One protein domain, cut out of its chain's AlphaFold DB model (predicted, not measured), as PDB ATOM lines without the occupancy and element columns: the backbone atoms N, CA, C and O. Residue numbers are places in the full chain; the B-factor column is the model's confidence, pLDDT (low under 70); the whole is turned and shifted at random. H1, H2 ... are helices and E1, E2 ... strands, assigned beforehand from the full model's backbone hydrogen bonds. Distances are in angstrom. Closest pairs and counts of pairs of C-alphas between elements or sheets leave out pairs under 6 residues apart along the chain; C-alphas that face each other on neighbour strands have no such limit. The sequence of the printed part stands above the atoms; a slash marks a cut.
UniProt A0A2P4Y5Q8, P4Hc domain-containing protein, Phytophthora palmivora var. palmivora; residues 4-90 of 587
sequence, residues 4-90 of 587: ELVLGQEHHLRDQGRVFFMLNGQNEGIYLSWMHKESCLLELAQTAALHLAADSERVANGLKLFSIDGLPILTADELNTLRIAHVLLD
ATOM      1  N   GLU A   4      28.993 -23.350  37.806       95.38
ATOM      2  CA  GLU A   4      30.165 -24.004  37.201       95.38
ATOM      3  C   GLU A   4      31.029 -24.775  38.199       95.38
ATOM      4  O   GLU A   4      31.657 -25.762  37.830       95.38
ATOM      5  N   LEU A   5      31.057 -24.340  39.459       95.06
ATOM      6  CA  LEU A   5      31.808 -25.017  40.517       95.06
ATOM      7  C   LEU A   5      31.097 -26.283  41.020       95.06
ATOM      8  O   LEU A   5      31.650 -27.021  41.832       95.06
ATOM      9  N   VAL A   6      29.865 -26.504  40.564       94.62
ATOM     10  CA  VAL A   6      28.936 -27.519  41.060       94.62
ATOM     11  C   VAL A   6      28.641 -28.583  40.003       94.62
ATOM     12  O   VAL A   6      28.401 -29.736  40.353       94.62
ATOM     13  N   LEU A   7      28.680 -28.228  38.716       94.31
ATOM     14  CA  LEU A   7      28.457 -29.171  37.616       94.31
ATOM     15  C   LEU A   7      29.425 -30.361  37.695       94.31
ATOM     16  O   LEU A   7      30.636 -30.183  37.849       94.31
ATOM     17  N   GLY A   8      28.894 -31.582  37.589       93.62
ATOM     18  CA  GLY A   8      29.683 -32.811  37.689       93.62
ATOM     19  C   GLY A   8      30.093 -33.187  39.121       93.62
ATOM     20  O   GLY A   8      30.884 -34.114  39.305       93.62
ATOM     21  N   GLN A   9      29.605 -32.470  40.142       95.50
ATOM     22  CA  GLN A   9      29.878 -32.742  41.560       95.50
ATOM     23  C   GLN A   9      28.725 -33.485  42.257       95.50
ATOM     24  O   GLN A   9      28.660 -33.514  43.486       95.50
ATOM     25  N   GLU A  10      27.810 -34.119  41.522       94.94
ATOM     26  CA  GLU A  10      26.574 -34.699  42.068       94.94
ATOM     27  C   GLU A  10      26.863 -35.771  43.129       94.94
ATOM     28  O   GLU A  10      26.188 -35.837  44.157       94.94
ATOM     29  N   HIS A  11      27.910 -36.581  42.933       94.81
ATOM     30  CA  HIS A  11      28.369 -37.546  43.937       94.81
ATOM     31  C   HIS A  11      28.863 -36.868  45.220       94.81
ATOM     32  O   HIS A  11      28.484 -37.280  46.312       94.81
ATOM     33  N   HIS A  12      29.646 -35.796  45.094       95.75
ATOM     34  CA  HIS A  12      30.160 -35.053  46.242       95.75
ATOM     35  C   HIS A  12      29.033 -34.380  47.036       95.75
ATOM     36  O   HIS A  12      29.006 -34.452  48.265       95.75
ATOM     37  N   LEU A  13      28.063 -33.780  46.338       95.25
ATOM     38  CA  LEU A  13      26.872 -33.201  46.961       95.25
ATOM     39  C   LEU A  13      26.048 -34.264  47.687       95.25
ATOM     40  O   LEU A  13      25.600 -34.034  48.809       95.25
ATOM     41  N   ARG A  14      25.886 -35.445  47.077       94.25
ATOM     42  CA  ARG A  14      25.179 -36.574  47.686       94.25
ATOM     43  C   ARG A  14      25.856 -37.039  48.974       94.25
ATOM     44  O   ARG A  14      25.163 -37.202  49.975       94.25
ATOM     45  N   ASP A  15      27.179 -37.183  48.970       94.06
ATOM     46  CA  ASP A  15      27.956 -37.612  50.141       94.06
ATOM     47  C   ASP A  15      27.899 -36.592  51.288       94.06
ATOM     48  O   ASP A  15      27.915 -36.963  52.462       94.06
ATOM     49  N   GLN A  16      27.784 -35.303  50.961       94.56
ATOM     50  CA  GLN A  16      27.612 -34.225  51.938       94.56
ATOM     51  C   GLN A  16      26.159 -34.013  52.383       94.56
ATOM     52  O   GLN A  16      25.917 -33.151  53.229       94.56
ATOM     53  N   GLY A  17      25.196 -34.747  51.817       93.75
ATOM     54  CA  GLY A  17      23.774 -34.529  52.085       93.75
ATOM     55  C   GLY A  17      23.312 -33.136  51.662       93.75
ATOM     56  O   GLY A  17      22.579 -32.484  52.398       93.75
ATOM     57  N   ARG A  18      23.787 -32.643  50.513       95.06
ATOM     58  CA  ARG A  18      23.479 -31.309  49.984       95.06
ATOM     59  C   ARG A  18      22.784 -31.382  48.631       95.06
ATOM     60  O   ARG A  18      22.931 -32.349  47.879       95.06
ATOM     61  N   VAL A  19      22.031 -30.334  48.331       96.88
ATOM     62  CA  VAL A  19      21.463 -30.038  47.014       96.88
ATOM     63  C   VAL A  19      21.749 -28.572  46.714       96.88
ATOM     64  O   VAL A  19      21.672 -27.724  47.607       96.88
ATOM     65  N   PHE A  20      22.128 -28.281  45.475       98.19
ATOM     66  CA  PHE A  20      22.373 -26.924  45.012       98.19
ATOM     67  C   PHE A  20      21.137 -26.380  44.293       98.19
ATOM     68  O   PHE A  20      20.632 -27.018  43.369       98.19
ATOM     69  N   PHE A  21      20.661 -25.213  44.721       98.38
ATOM     70  CA  PHE A  21      19.458 -24.576  44.192       98.38
ATOM     71  C   PHE A  21      19.752 -23.218  43.565       98.38
ATOM     72  O   PHE A  21      20.521 -22.430  44.116       98.38
ATOM     73  N   MET A  22      19.075 -22.932  42.456       98.19
ATOM     74  CA  MET A  22      19.074 -21.643  41.755       98.19
ATOM     75  C   MET A  22      17.640 -21.220  41.429       98.19
ATOM     76  O   MET A  22      16.738 -22.056  41.407       98.19
ATOM     77  N   LEU A  23      17.417 -19.941  41.130       97.88
ATOM     78  CA  LEU A  23      16.173 -19.498  40.489       97.88
ATOM     79  C   LEU A  23      16.264 -19.690  38.972       97.88
ATOM     80  O   LEU A  23      17.358 -19.716  38.409       97.88
ATOM     81  N   ASN A  24      15.116 -19.809  38.308       97.62
ATOM     82  CA  ASN A  24      15.002 -19.943  36.853       97.62
ATOM     83  C   ASN A  24      15.918 -18.975  36.070       97.62
ATOM     84  O   ASN A  24      15.957 -17.780  36.359       97.62
ATOM     85  N   GLY A  25      16.661 -19.492  35.088       95.31
ATOM     86  CA  GLY A  25      17.589 -18.714  34.255       95.31
ATOM     87  C   GLY A  25      18.848 -18.171  34.951       95.31
ATOM     88  O   GLY A  25      19.686 -17.565  34.275       95.31
ATOM     89  N   GLN A  26      19.008 -18.384  36.264       95.94
ATOM     90  CA  GLN A  26      20.162 -17.924  37.044       95.94
ATOM     91  C   GLN A  26      21.304 -18.947  37.058       95.94
ATOM     92  O   GLN A  26      21.091 -20.153  36.905       95.94
ATOM     93  N   ASN A  27      22.519 -18.437  37.283       95.81
ATOM     94  CA  ASN A  27      23.742 -19.232  37.441       95.81
ATOM     95  C   ASN A  27      24.273 -19.229  38.885       95.81
ATOM     96  O   ASN A  27      25.133 -20.038  39.230       95.81
ATOM     97  N   GLU A  28      23.804 -18.297  39.714       96.69
ATOM     98  CA  GLU A  28      24.185 -18.176  41.117       96.69
ATOM     99  C   GLU A  28      23.135 -18.837  42.000       96.69
ATOM    100  O   GLU A  28      21.930 -18.657  41.814       96.69
ATOM    101  N   GLY A  29      23.609 -19.608  42.973       97.19
ATOM    102  CA  GLY A  29      22.737 -20.368  43.847       97.19
ATOM    103  C   GLY A  29      23.294 -20.583  45.243       97.19
ATOM    104  O   GLY A  29      24.357 -20.062  45.621       97.19
ATOM    105  N   ILE A  30      22.563 -21.400  45.993       97.69
ATOM    106  CA  ILE A  30      22.830 -21.757  47.386       97.69
ATOM    107  C   ILE A  30      22.855 -23.272  47.569       97.69
ATOM    108  O   ILE A  30      22.252 -24.020  46.803       97.69
ATOM    109  N   TYR A  31      23.514 -23.727  48.631       97.25
ATOM    110  CA  TYR A  31      23.383 -25.100  49.101       97.25
ATOM    111  C   TYR A  31      22.330 -25.183  50.194       97.25
ATOM    112  O   TYR A  31      22.382 -24.411  51.150       97.25
ATOM    113  N   LEU A  32      21.462 -26.184  50.104       95.50
ATOM    114  CA  LEU A  32      20.639 -26.622  51.223       95.50
ATOM    115  C   LEU A  32      21.026 -28.042  51.624       95.50
ATOM    116  O   LEU A  32      21.331 -28.883  50.774       95.50
ATOM    117  N   SER A  33      21.017 -28.300  52.928       93.38
ATOM    118  CA  SER A  33      21.114 -29.658  53.455       93.38
ATOM    119  C   SER A  33      19.819 -30.397  53.141       93.38
ATOM    120  O   SER A  33      18.742 -29.889  53.442       93.38
ATOM    121  N   TRP A  34      19.928 -31.574  52.532       93.50
ATOM    122  CA  TRP A  34      18.794 -32.438  52.247       93.50
ATOM    123  C   TRP A  34      19.226 -33.902  52.135       93.50
ATOM    124  O   TRP A  34      20.113 -34.269  51.344       93.50
ATOM    125  N   MET A  35      18.556 -34.752  52.908       85.88
ATOM    126  CA  MET A  35      18.745 -36.199  52.886       85.88
ATOM    127  C   MET A  35      17.580 -36.855  52.154       85.88
ATOM    128  O   MET A  35      16.432 -36.540  52.407       85.88
ATOM    129  N   HIS A  36      17.850 -37.854  51.311       81.06
ATOM    130  CA  HIS A  36      16.824 -38.488  50.465       81.06
ATOM    131  C   HIS A  36      15.609 -39.067  51.229       81.06
ATOM    132  O   HIS A  36      14.534 -39.222  50.663       81.06
ATOM    133  N   LYS A  37      15.753 -39.359  52.529       76.12
ATOM    134  CA  LYS A  37      14.643 -39.806  53.389       76.12
ATOM    135  C   LYS A  37      13.678 -38.677  53.796       76.12
ATOM    136  O   LYS A  37      12.640 -38.971  54.379       76.12
ATOM    137  N   GLU A  38      14.023 -37.420  53.536       66.25
ATOM    138  CA  GLU A  38      13.192 -36.243  53.795       66.25
ATOM    139  C   GLU A  38      12.200 -36.076  52.637       66.25
ATOM    140  O   GLU A  38      12.583 -35.893  51.481       66.25
ATOM    141  N   SER A  39      10.909 -36.211  52.938       64.88
ATOM    142  CA  SER A  39       9.882 -36.565  51.952       64.88
ATOM    143  C   SER A  39       9.161 -35.391  51.283       64.88
ATOM    144  O   SER A  39       8.364 -35.630  50.376       64.88
ATOM    145  N   CYS A  40       9.404 -34.137  51.682       85.06
ATOM    146  CA  CYS A  40       8.664 -32.993  51.140       85.06
ATOM    147  C   CYS A  40       9.517 -32.145  50.184       85.06
ATOM    148  O   CYS A  40      10.199 -31.209  50.596       85.06
ATOM    149  N   LEU A  41       9.440 -32.446  48.883       91.19
ATOM    150  CA  LEU A  41      10.077 -31.622  47.847       91.19
ATOM    151  C   LEU A  41       9.524 -30.194  47.800       91.19
ATOM    152  O   LEU A  41      10.272 -29.264  47.512       91.19
ATOM    153  N   LEU A  42       8.232 -30.020  48.095       91.94
ATOM    154  CA  LEU A  42       7.597 -28.705  48.109       91.94
ATOM    155  C   LEU A  42       8.223 -27.805  49.178       91.94
ATOM    156  O   LEU A  42       8.640 -26.696  48.864       91.94
ATOM    157  N   GLU A  43       8.346 -28.290  50.413       92.00
ATOM    158  CA  GLU A  43       8.935 -27.529  51.522       92.00
ATOM    159  C   GLU A  43      10.407 -27.186  51.255       92.00
ATOM    160  O   GLU A  43      10.837 -26.052  51.481       92.00
ATOM    161  N   LEU A  44      11.172 -28.133  50.701       93.38
ATOM    162  CA  LEU A  44      12.559 -27.899  50.299       93.38
ATOM    163  C   LEU A  44      12.662 -26.803  49.231       93.38
ATOM    164  O   LEU A  44      13.481 -25.892  49.349       93.38
ATOM    165  N   ALA A  45      11.822 -26.869  48.203       95.44
ATOM    166  CA  ALA A  45      11.816 -25.896  47.122       95.44
ATOM    167  C   ALA A  45      11.315 -24.513  47.575       95.44
ATOM    168  O   ALA A  45      11.866 -23.503  47.143       95.44
ATOM    169  N   GLN A  46      10.337 -24.447  48.487       96.12
ATOM    170  CA  GLN A  46       9.896 -23.194  49.113       96.12
ATOM    171  C   GLN A  46      11.030 -22.578  49.934       96.12
ATOM    172  O   GLN A  46      11.322 -21.391  49.800       96.12
ATOM    173  N   THR A  47      11.720 -23.401  50.725       95.62
ATOM    174  CA  THR A  47      12.892 -22.981  51.496       95.62
ATOM    175  C   THR A  47      13.975 -22.431  50.572       95.62
ATOM    176  O   THR A  47      14.492 -21.344  50.825       95.62
ATOM    177  N   ALA A  48      14.281 -23.134  49.478       96.94
ATOM    178  CA  ALA A  48      15.249 -22.691  48.481       96.94
ATOM    179  C   ALA A  48      14.858 -21.352  47.851       96.94
ATOM    180  O   ALA A  48      15.673 -20.435  47.839       96.94
ATOM    181  N   ALA A  49      13.612 -21.216  47.389       97.19
ATOM    182  CA  ALA A  49      13.116 -19.989  46.775       97.19
ATOM    183  C   ALA A  49      13.269 -18.781  47.711       97.19
ATOM    184  O   ALA A  49      13.805 -17.753  47.305       97.19
ATOM    185  N   LEU A  50      12.859 -18.920  48.974       96.88
ATOM    186  CA  LEU A  50      12.930 -17.842  49.962       96.88
ATOM    187  C   LEU A  50      14.377 -17.452  50.298       96.88
ATOM    188  O   LEU A  50      14.683 -16.267  50.396       96.88
ATOM    189  N   HIS A  51      15.288 -18.422  50.425       96.62
ATOM    190  CA  HIS A  51      16.712 -18.133  50.651       96.62
ATOM    191  C   HIS A  51      17.388 -17.499  49.430       96.62
ATOM    192  O   HIS A  51      18.370 -16.776  49.579       96.62
ATOM    193  N   LEU A  52      16.859 -17.752  48.233       96.75
ATOM    194  CA  LEU A  52      17.248 -17.091  46.989       96.75
ATOM    195  C   LEU A  52      16.518 -15.749  46.775       96.75
ATOM    196  O   LEU A  52      16.584 -15.197  45.682       96.75
ATOM    197  N   ALA A  53      15.840 -15.228  47.804       94.50
ATOM    198  CA  ALA A  53      15.116 -13.956  47.798       94.50
ATOM    199  C   ALA A  53      13.924 -13.874  46.819       94.50
ATOM    200  O   ALA A  53      13.545 -12.788  46.385       94.50
ATOM    201  N   ALA A  54      13.285 -15.003  46.491       93.69
ATOM    202  CA  ALA A  54      12.003 -14.987  45.788       93.69
ATOM    203  C   ALA A  54      10.883 -14.379  46.657       93.69
ATOM    204  O   ALA A  54      10.837 -14.606  47.868       93.69
ATOM    205  N   ASP A  55       9.933 -13.670  46.034       89.75
ATOM    206  CA  ASP A  55       8.769 -13.102  46.733       89.75
ATOM    207  C   ASP A  55       7.930 -14.206  47.401       89.75
ATOM    208  O   ASP A  55       7.386 -15.092  46.734       89.75
ATOM    209  N   SER A  56       7.780 -14.120  48.725       91.25
ATOM    210  CA  SER A  56       7.062 -15.101  49.538       91.25
ATOM    211  C   SER A  56       5.595 -15.292  49.144       91.25
ATOM    212  O   SER A  56       5.072 -16.399  49.252       91.25
ATOM    213  N   GLU A  57       4.914 -14.243  48.678       89.56
ATOM    214  CA  GLU A  57       3.518 -14.352  48.245       89.56
ATOM    215  C   GLU A  57       3.397 -15.051  46.890       89.56
ATOM    216  O   GLU A  57       2.402 -15.723  46.636       89.56
ATOM    217  N   ARG A  58       4.428 -14.970  46.040       89.75
ATOM    218  CA  ARG A  58       4.485 -15.753  44.797       89.75
ATOM    219  C   ARG A  58       4.860 -17.203  45.059       89.75
ATOM    220  O   ARG A  58       4.294 -18.092  44.433       89.75
ATOM    221  N   VAL A  59       5.752 -17.454  46.018       93.25
ATOM    222  CA  VAL A  59       6.061 -18.813  46.495       93.25
ATOM    223  C   VAL A  59       4.793 -19.517  47.003       93.25
ATOM    224  O   VAL A  59       4.635 -20.721  46.796       93.25
ATOM    225  N   ALA A  60       3.857 -18.775  47.606       90.75
ATOM    226  CA  ALA A  60       2.581 -19.312  48.079       90.75
ATOM    227  C   ALA A  60       1.628 -19.768  46.955       90.75
ATOM    228  O   ALA A  60       0.760 -20.599  47.212       90.75
ATOM    229  N   ASN A  61       1.801 -19.290  45.715       90.38
ATOM    230  CA  ASN A  61       0.989 -19.721  44.568       90.38
ATOM    231  C   ASN A  61       1.396 -21.096  44.017       90.38
ATOM    232  O   ASN A  61       0.676 -21.670  43.201       90.38
ATOM    233  N   GLY A  62       2.544 -21.617  44.453       89.50
ATOM    234  CA  GLY A  62       3.131 -22.850  43.952       89.50
ATOM    235  C   GLY A  62       4.435 -22.613  43.195       89.50
ATOM    236  O   GLY A  62       4.777 -21.501  42.790       89.50
ATOM    237  N   LEU A  63       5.188 -23.696  43.039       94.25
ATOM    238  CA  LEU A  63       6.492 -23.709  42.392       94.25
ATOM    239  C   LEU A  63       6.756 -25.070  41.750       94.25
ATOM    240  O   LEU A  63       6.054 -26.049  42.015       94.25
ATOM    241  N   LYS A  64       7.774 -25.126  40.899       94.75
ATOM    242  CA  LYS A  64       8.229 -26.340  40.224       94.75
ATOM    243  C   LYS A  64       9.748 -26.438  40.340       94.75
ATOM    244  O   LYS A  64      10.439 -25.421  40.317       94.75
ATOM    245  N   LEU A  65      10.261 -27.659  40.456       97.44
ATOM    246  CA  LEU A  65      11.693 -27.938  40.383       97.44
ATOM    247  C   LEU A  65      12.053 -28.420  38.984       97.44
ATOM    248  O   LEU A  65      11.327 -29.224  38.402       97.44
ATOM    249  N   PHE A  66      13.170 -27.934  38.460       98.06
ATOM    250  CA  PHE A  66      13.692 -28.293  37.147       98.06
ATOM    251  C   PHE A  66      15.166 -28.675  37.248       98.06
ATOM    252  O   PHE A  66      15.899 -28.135  38.074       98.06
ATOM    253  N   SER A  67      15.607 -29.616  36.420       96.75
ATOM    254  CA  SER A  67      17.019 -29.956  36.268       96.75
ATOM    255  C   SER A  67      17.774 -28.850  35.524       96.75
ATOM    256  O   SER A  67      17.172 -27.972  34.906       96.75
ATOM    257  N   ILE A  68      19.106 -28.940  35.508       94.38
ATOM    258  CA  ILE A  68      19.962 -28.056  34.699       94.38
ATOM    259  C   ILE A  68      19.651 -28.131  33.188       94.38
ATOM    260  O   ILE A  68      19.898 -27.174  32.454       94.38
ATOM    261  N   ASP A  69      19.056 -29.243  32.741       93.69
ATOM    262  CA  ASP A  69      18.648 -29.501  31.355       93.69
ATOM    263  C   ASP A  69      17.203 -29.054  31.058       93.69
ATOM    264  O   ASP A  69      16.640 -29.384  30.004       93.69
ATOM    265  N   GLY A  70      16.578 -28.331  31.992       95.94
ATOM    266  CA  GLY A  70      15.229 -27.795  31.839       95.94
ATOM    267  C   GLY A  70      14.139 -28.862  31.820       95.94
ATOM    268  O   GLY A  70      13.107 -28.669  31.180       95.94
ATOM    269  N   LEU A  71      14.356 -29.987  32.506       96.31
ATOM    270  CA  LEU A  71      13.353 -31.042  32.668       96.31
ATOM    271  C   LEU A  71      12.726 -30.980  34.068       96.31
ATOM    272  O   LEU A  71      13.466 -30.791  35.036       96.31
ATOM    273  N   PRO A  72      11.399 -31.158  34.212       96.06
ATOM    274  CA  PRO A  72      10.755 -31.189  35.521       96.06
ATOM    275  C   PRO A  72      11.336 -32.280  36.429       96.06
ATOM    276  O   PRO A  72      11.539 -33.411  35.994       96.06
ATOM    277  N   ILE A  73      11.548 -31.945  37.700       96.69
ATOM    278  CA  ILE A  73      11.882 -32.884  38.773       96.69
ATOM    279  C   ILE A  73      10.598 -33.133  39.561       96.69
ATOM    280  O   ILE A  73      10.107 -32.252  40.271       96.69
ATOM    281  N   LEU A  74      10.039 -34.327  39.410       93.62
ATOM    282  CA  LEU A  74       8.745 -34.732  39.951       93.62
ATOM    283  C   LEU A  74       8.886 -35.600  41.206       93.62
ATOM    284  O   LEU A  74       7.949 -35.690  41.999       93.62
ATOM    285  N   THR A  75      10.042 -36.242  41.402       93.56
ATOM    286  CA  THR A  75      10.256 -37.199  42.497       93.56
ATOM    287  C   THR A  75      11.529 -36.934  43.300       93.56
ATOM    288  O   THR A  75      12.510 -36.359  42.825       93.56
ATOM    289  N   ALA A  76      11.530 -37.381  44.561       93.69
ATOM    290  CA  ALA A  76      12.708 -37.294  45.421       93.69
ATOM    291  C   ALA A  76      13.877 -38.146  44.895       93.69
ATOM    292  O   ALA A  76      15.035 -37.816  45.149       93.69
ATOM    293  N   ASP A  77      13.597 -39.218  44.150       93.94
ATOM    294  CA  ASP A  77      14.612 -40.056  43.502       93.94
ATOM    295  C   ASP A  77      15.347 -39.306  42.385       93.94
ATOM    296  O   ASP A  77      16.581 -39.356  42.300       93.94
ATOM    297  N   GLU A  78      14.609 -38.550  41.569       95.38
ATOM    298  CA  GLU A  78      15.186 -37.682  40.538       95.38
ATOM    299  C   GLU A  78      16.075 -36.609  41.171       95.38
ATOM    300  O   GLU A  78      17.239 -36.475  40.788       95.38
ATOM    301  N   LEU A  79      15.594 -35.907  42.209       95.94
ATOM    302  CA  LEU A  79      16.405 -34.896  42.898       95.94
ATOM    303  C   LEU A  79      17.652 -35.503  43.566       95.94
ATOM    304  O   LEU A  79      18.740 -34.928  43.511       95.94
ATOM    305  N   ASN A  80      17.519 -36.683  44.177       94.69
ATOM    306  CA  ASN A  80      18.629 -37.418  44.789       94.69
ATOM    307  C   ASN A  80      19.714 -37.808  43.774       94.69
ATOM    308  O   ASN A  80      20.905 -37.874  44.120       94.69
ATOM    309  N   THR A  81      19.307 -38.043  42.530       94.75
ATOM    310  CA  THR A  81      20.206 -38.326  41.414       94.75
ATOM    311  C   THR A  81      20.883 -37.048  40.929       94.75
ATOM    312  O   THR A  81      22.111 -37.005  40.910       94.75
ATOM    313  N   LEU A  82      20.099 -36.012  40.618       96.12
ATOM    314  CA  LEU A  82      20.556 -34.787  39.953       96.12
ATOM    315  C   LEU A  82      21.335 -33.836  40.864       96.12
ATOM    316  O   LEU A  82      22.290 -33.216  40.415       96.12
ATOM    317  N   ARG A  83      20.932 -33.691  42.134       96.31
ATOM    318  CA  ARG A  83      21.563 -32.829  43.161       96.31
ATOM    319  C   ARG A  83      21.704 -31.335  42.838       96.31
ATOM    320  O   ARG A  83      22.119 -30.576  43.712       96.31
ATOM    321  N   ILE A  84      21.300 -30.910  41.651       97.56
ATOM    322  CA  ILE A  84      21.263 -29.529  41.182       97.56
ATOM    323  C   ILE A  84      19.856 -29.276  40.647       97.56
ATOM    324  O   ILE A  84      19.368 -30.050  39.821       97.56
ATOM    325  N   ALA A  85      19.207 -28.216  41.122       97.75
ATOM    326  CA  ALA A  85      17.854 -27.879  40.706       97.75
ATOM    327  C   ALA A  85      17.628 -26.368  40.582       97.75
ATOM    328  O   ALA A  85      18.110 -25.565  41.380       97.75
ATOM    329  N   HIS A  86      16.819 -25.996  39.603       98.38
ATOM    330  CA  HIS A  86      16.240 -24.671  39.452       98.38
ATOM    331  C   HIS A  86      14.839 -24.652  40.056       98.38
ATOM    332  O   HIS A  86      14.061 -25.587  39.863       98.38
ATOM    333  N   VAL A  87      14.503 -23.576  40.762       98.12
ATOM    334  CA  VAL A  87      13.154 -23.304  41.254       98.12
ATOM    335  C   VAL A  87      12.468 -22.334  40.298       98.12
ATOM    336  O   VAL A  87      12.960 -21.226  40.062       98.12
ATOM    337  N   LEU A  88      11.333 -22.760  39.750       96.94
ATOM    338  CA  LEU A  88      10.442 -21.948  38.927       96.94
ATOM    339  C   LEU A  88       9.212 -21.585  39.758       96.94
ATOM    340  O   LEU A  88       8.563 -22.464  40.325       96.94
ATOM    341  N   LEU A  89       8.892 -20.297  39.830       94.75
ATOM    342  CA  LEU A  89       7.696 -19.778  40.496       94.75
ATOM    343  C   LEU A  89       6.460 -19.910  39.592       94.75
ATOM    344  O   LEU A  89       6.583 -20.153  38.388       94.75
ATOM    345  N   ASP A  90       5.269 -19.726  40.169       89.25
ATOM    346  CA  ASP A  90       4.004 -19.732  39.422       89.25
ATOM    347  C   ASP A  90       4.065 -18.837  38.169       89.25
ATOM    348  O   ASP A  90       4.563 -17.706  38.208       89.25
TER     349      ASP A  90
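Overview. This is residues 4 to 90 of the 587 residues of the protein "P4Hc domain-containing protein" of Phytophthora palmivora var. palmivora (UniProt A0A2P4Y5Q8). What is the main picture? A strongly twisted sheet of four strands, in the order E2 E1 E4 E3, has the longest helix, H2, packed over one face. The small helices H1 and H4 sit at the end of the sheet where E1 and E4 begin, and H3 sits beyond the end of E4. What is it made of, and how large is it? The 87 printed residues hold four named helices and four named strands, in the order H1 E1 E2 H2 H3 E3 H4 E4; the sheet is mixed, and the class is mixed, helices and strands. The whole is compact, with a radius of gyration of the C-alphas of 11.8 A and spans of 34 by 27 by 21 A.

Along the chain. Where are the strands? E1 is residues 18 to 23, 16.8 A long, from C-alpha 18 at (23.479, -31.309, 49.984), and E4 is residues 84 to 89, 16.7 A, ending at C-alpha 89 at (7.696, -19.778, 40.496). E2 is residues 29 to 33, 13.5 A, and E3 is residues 63 to 66, 10.0 A. Where are the helices? H2 is residues 41 to 51, 15.3 A, from C-alpha 41 at (10.077, -31.622, 47.847). H1 is residues 10 to 15, H3 residues 56 to 59 and H4 residues 76 to 82.

Arrangement. How do the strands pair? The inner strands E1 and E4 are parallel at 38 degrees, with N 87 and O 22 2.8 A apart. The hairpin E1 and E2 is antiparallel, with N 21 and O 30 at 2.9 A, and E4 and E3 are antiparallel, with N 64 and O 88 at 2.8 A. E2, H2 H3 and E3 form a split strand-helix-strand unit, two strands that follow each other among the strands of one sheet but are not neighbours, with helices between them along the chain and E1 and E4 between them in the sheet, and its crossover is right-handed. Where do the helices stand? H2 is on the sheet, the closest C-alphas to E1 being Phe 21 and Ala 48, 6.3 A, and it touches H3, C-alphas Gln 46 and Val 59, 6.4 A. H1 lies on the opposite face from H2 and only just touches H4, with 3 pairs of C-alphas within 8 A, the closest Glu 10 and Leu 82, 6.4 A. H4 only grazes the sheet, with its residues 79 to 82. Are the helix backbones intact? In H1, H2 and H4 every O i to N i+4 pair is within hydrogen-bond range, and H3 is too short for one.

Size, cuts and confidence. How far does it reach? The two C-alphas farthest apart, those of His 11 and Glu 57, are 34.3 A apart. Are there cuts or long links? The printed part has no cut and no long link. Where is confidence low? The mean pLDDT of the printed part is 93.7, and residues 38 to 39 are under 70.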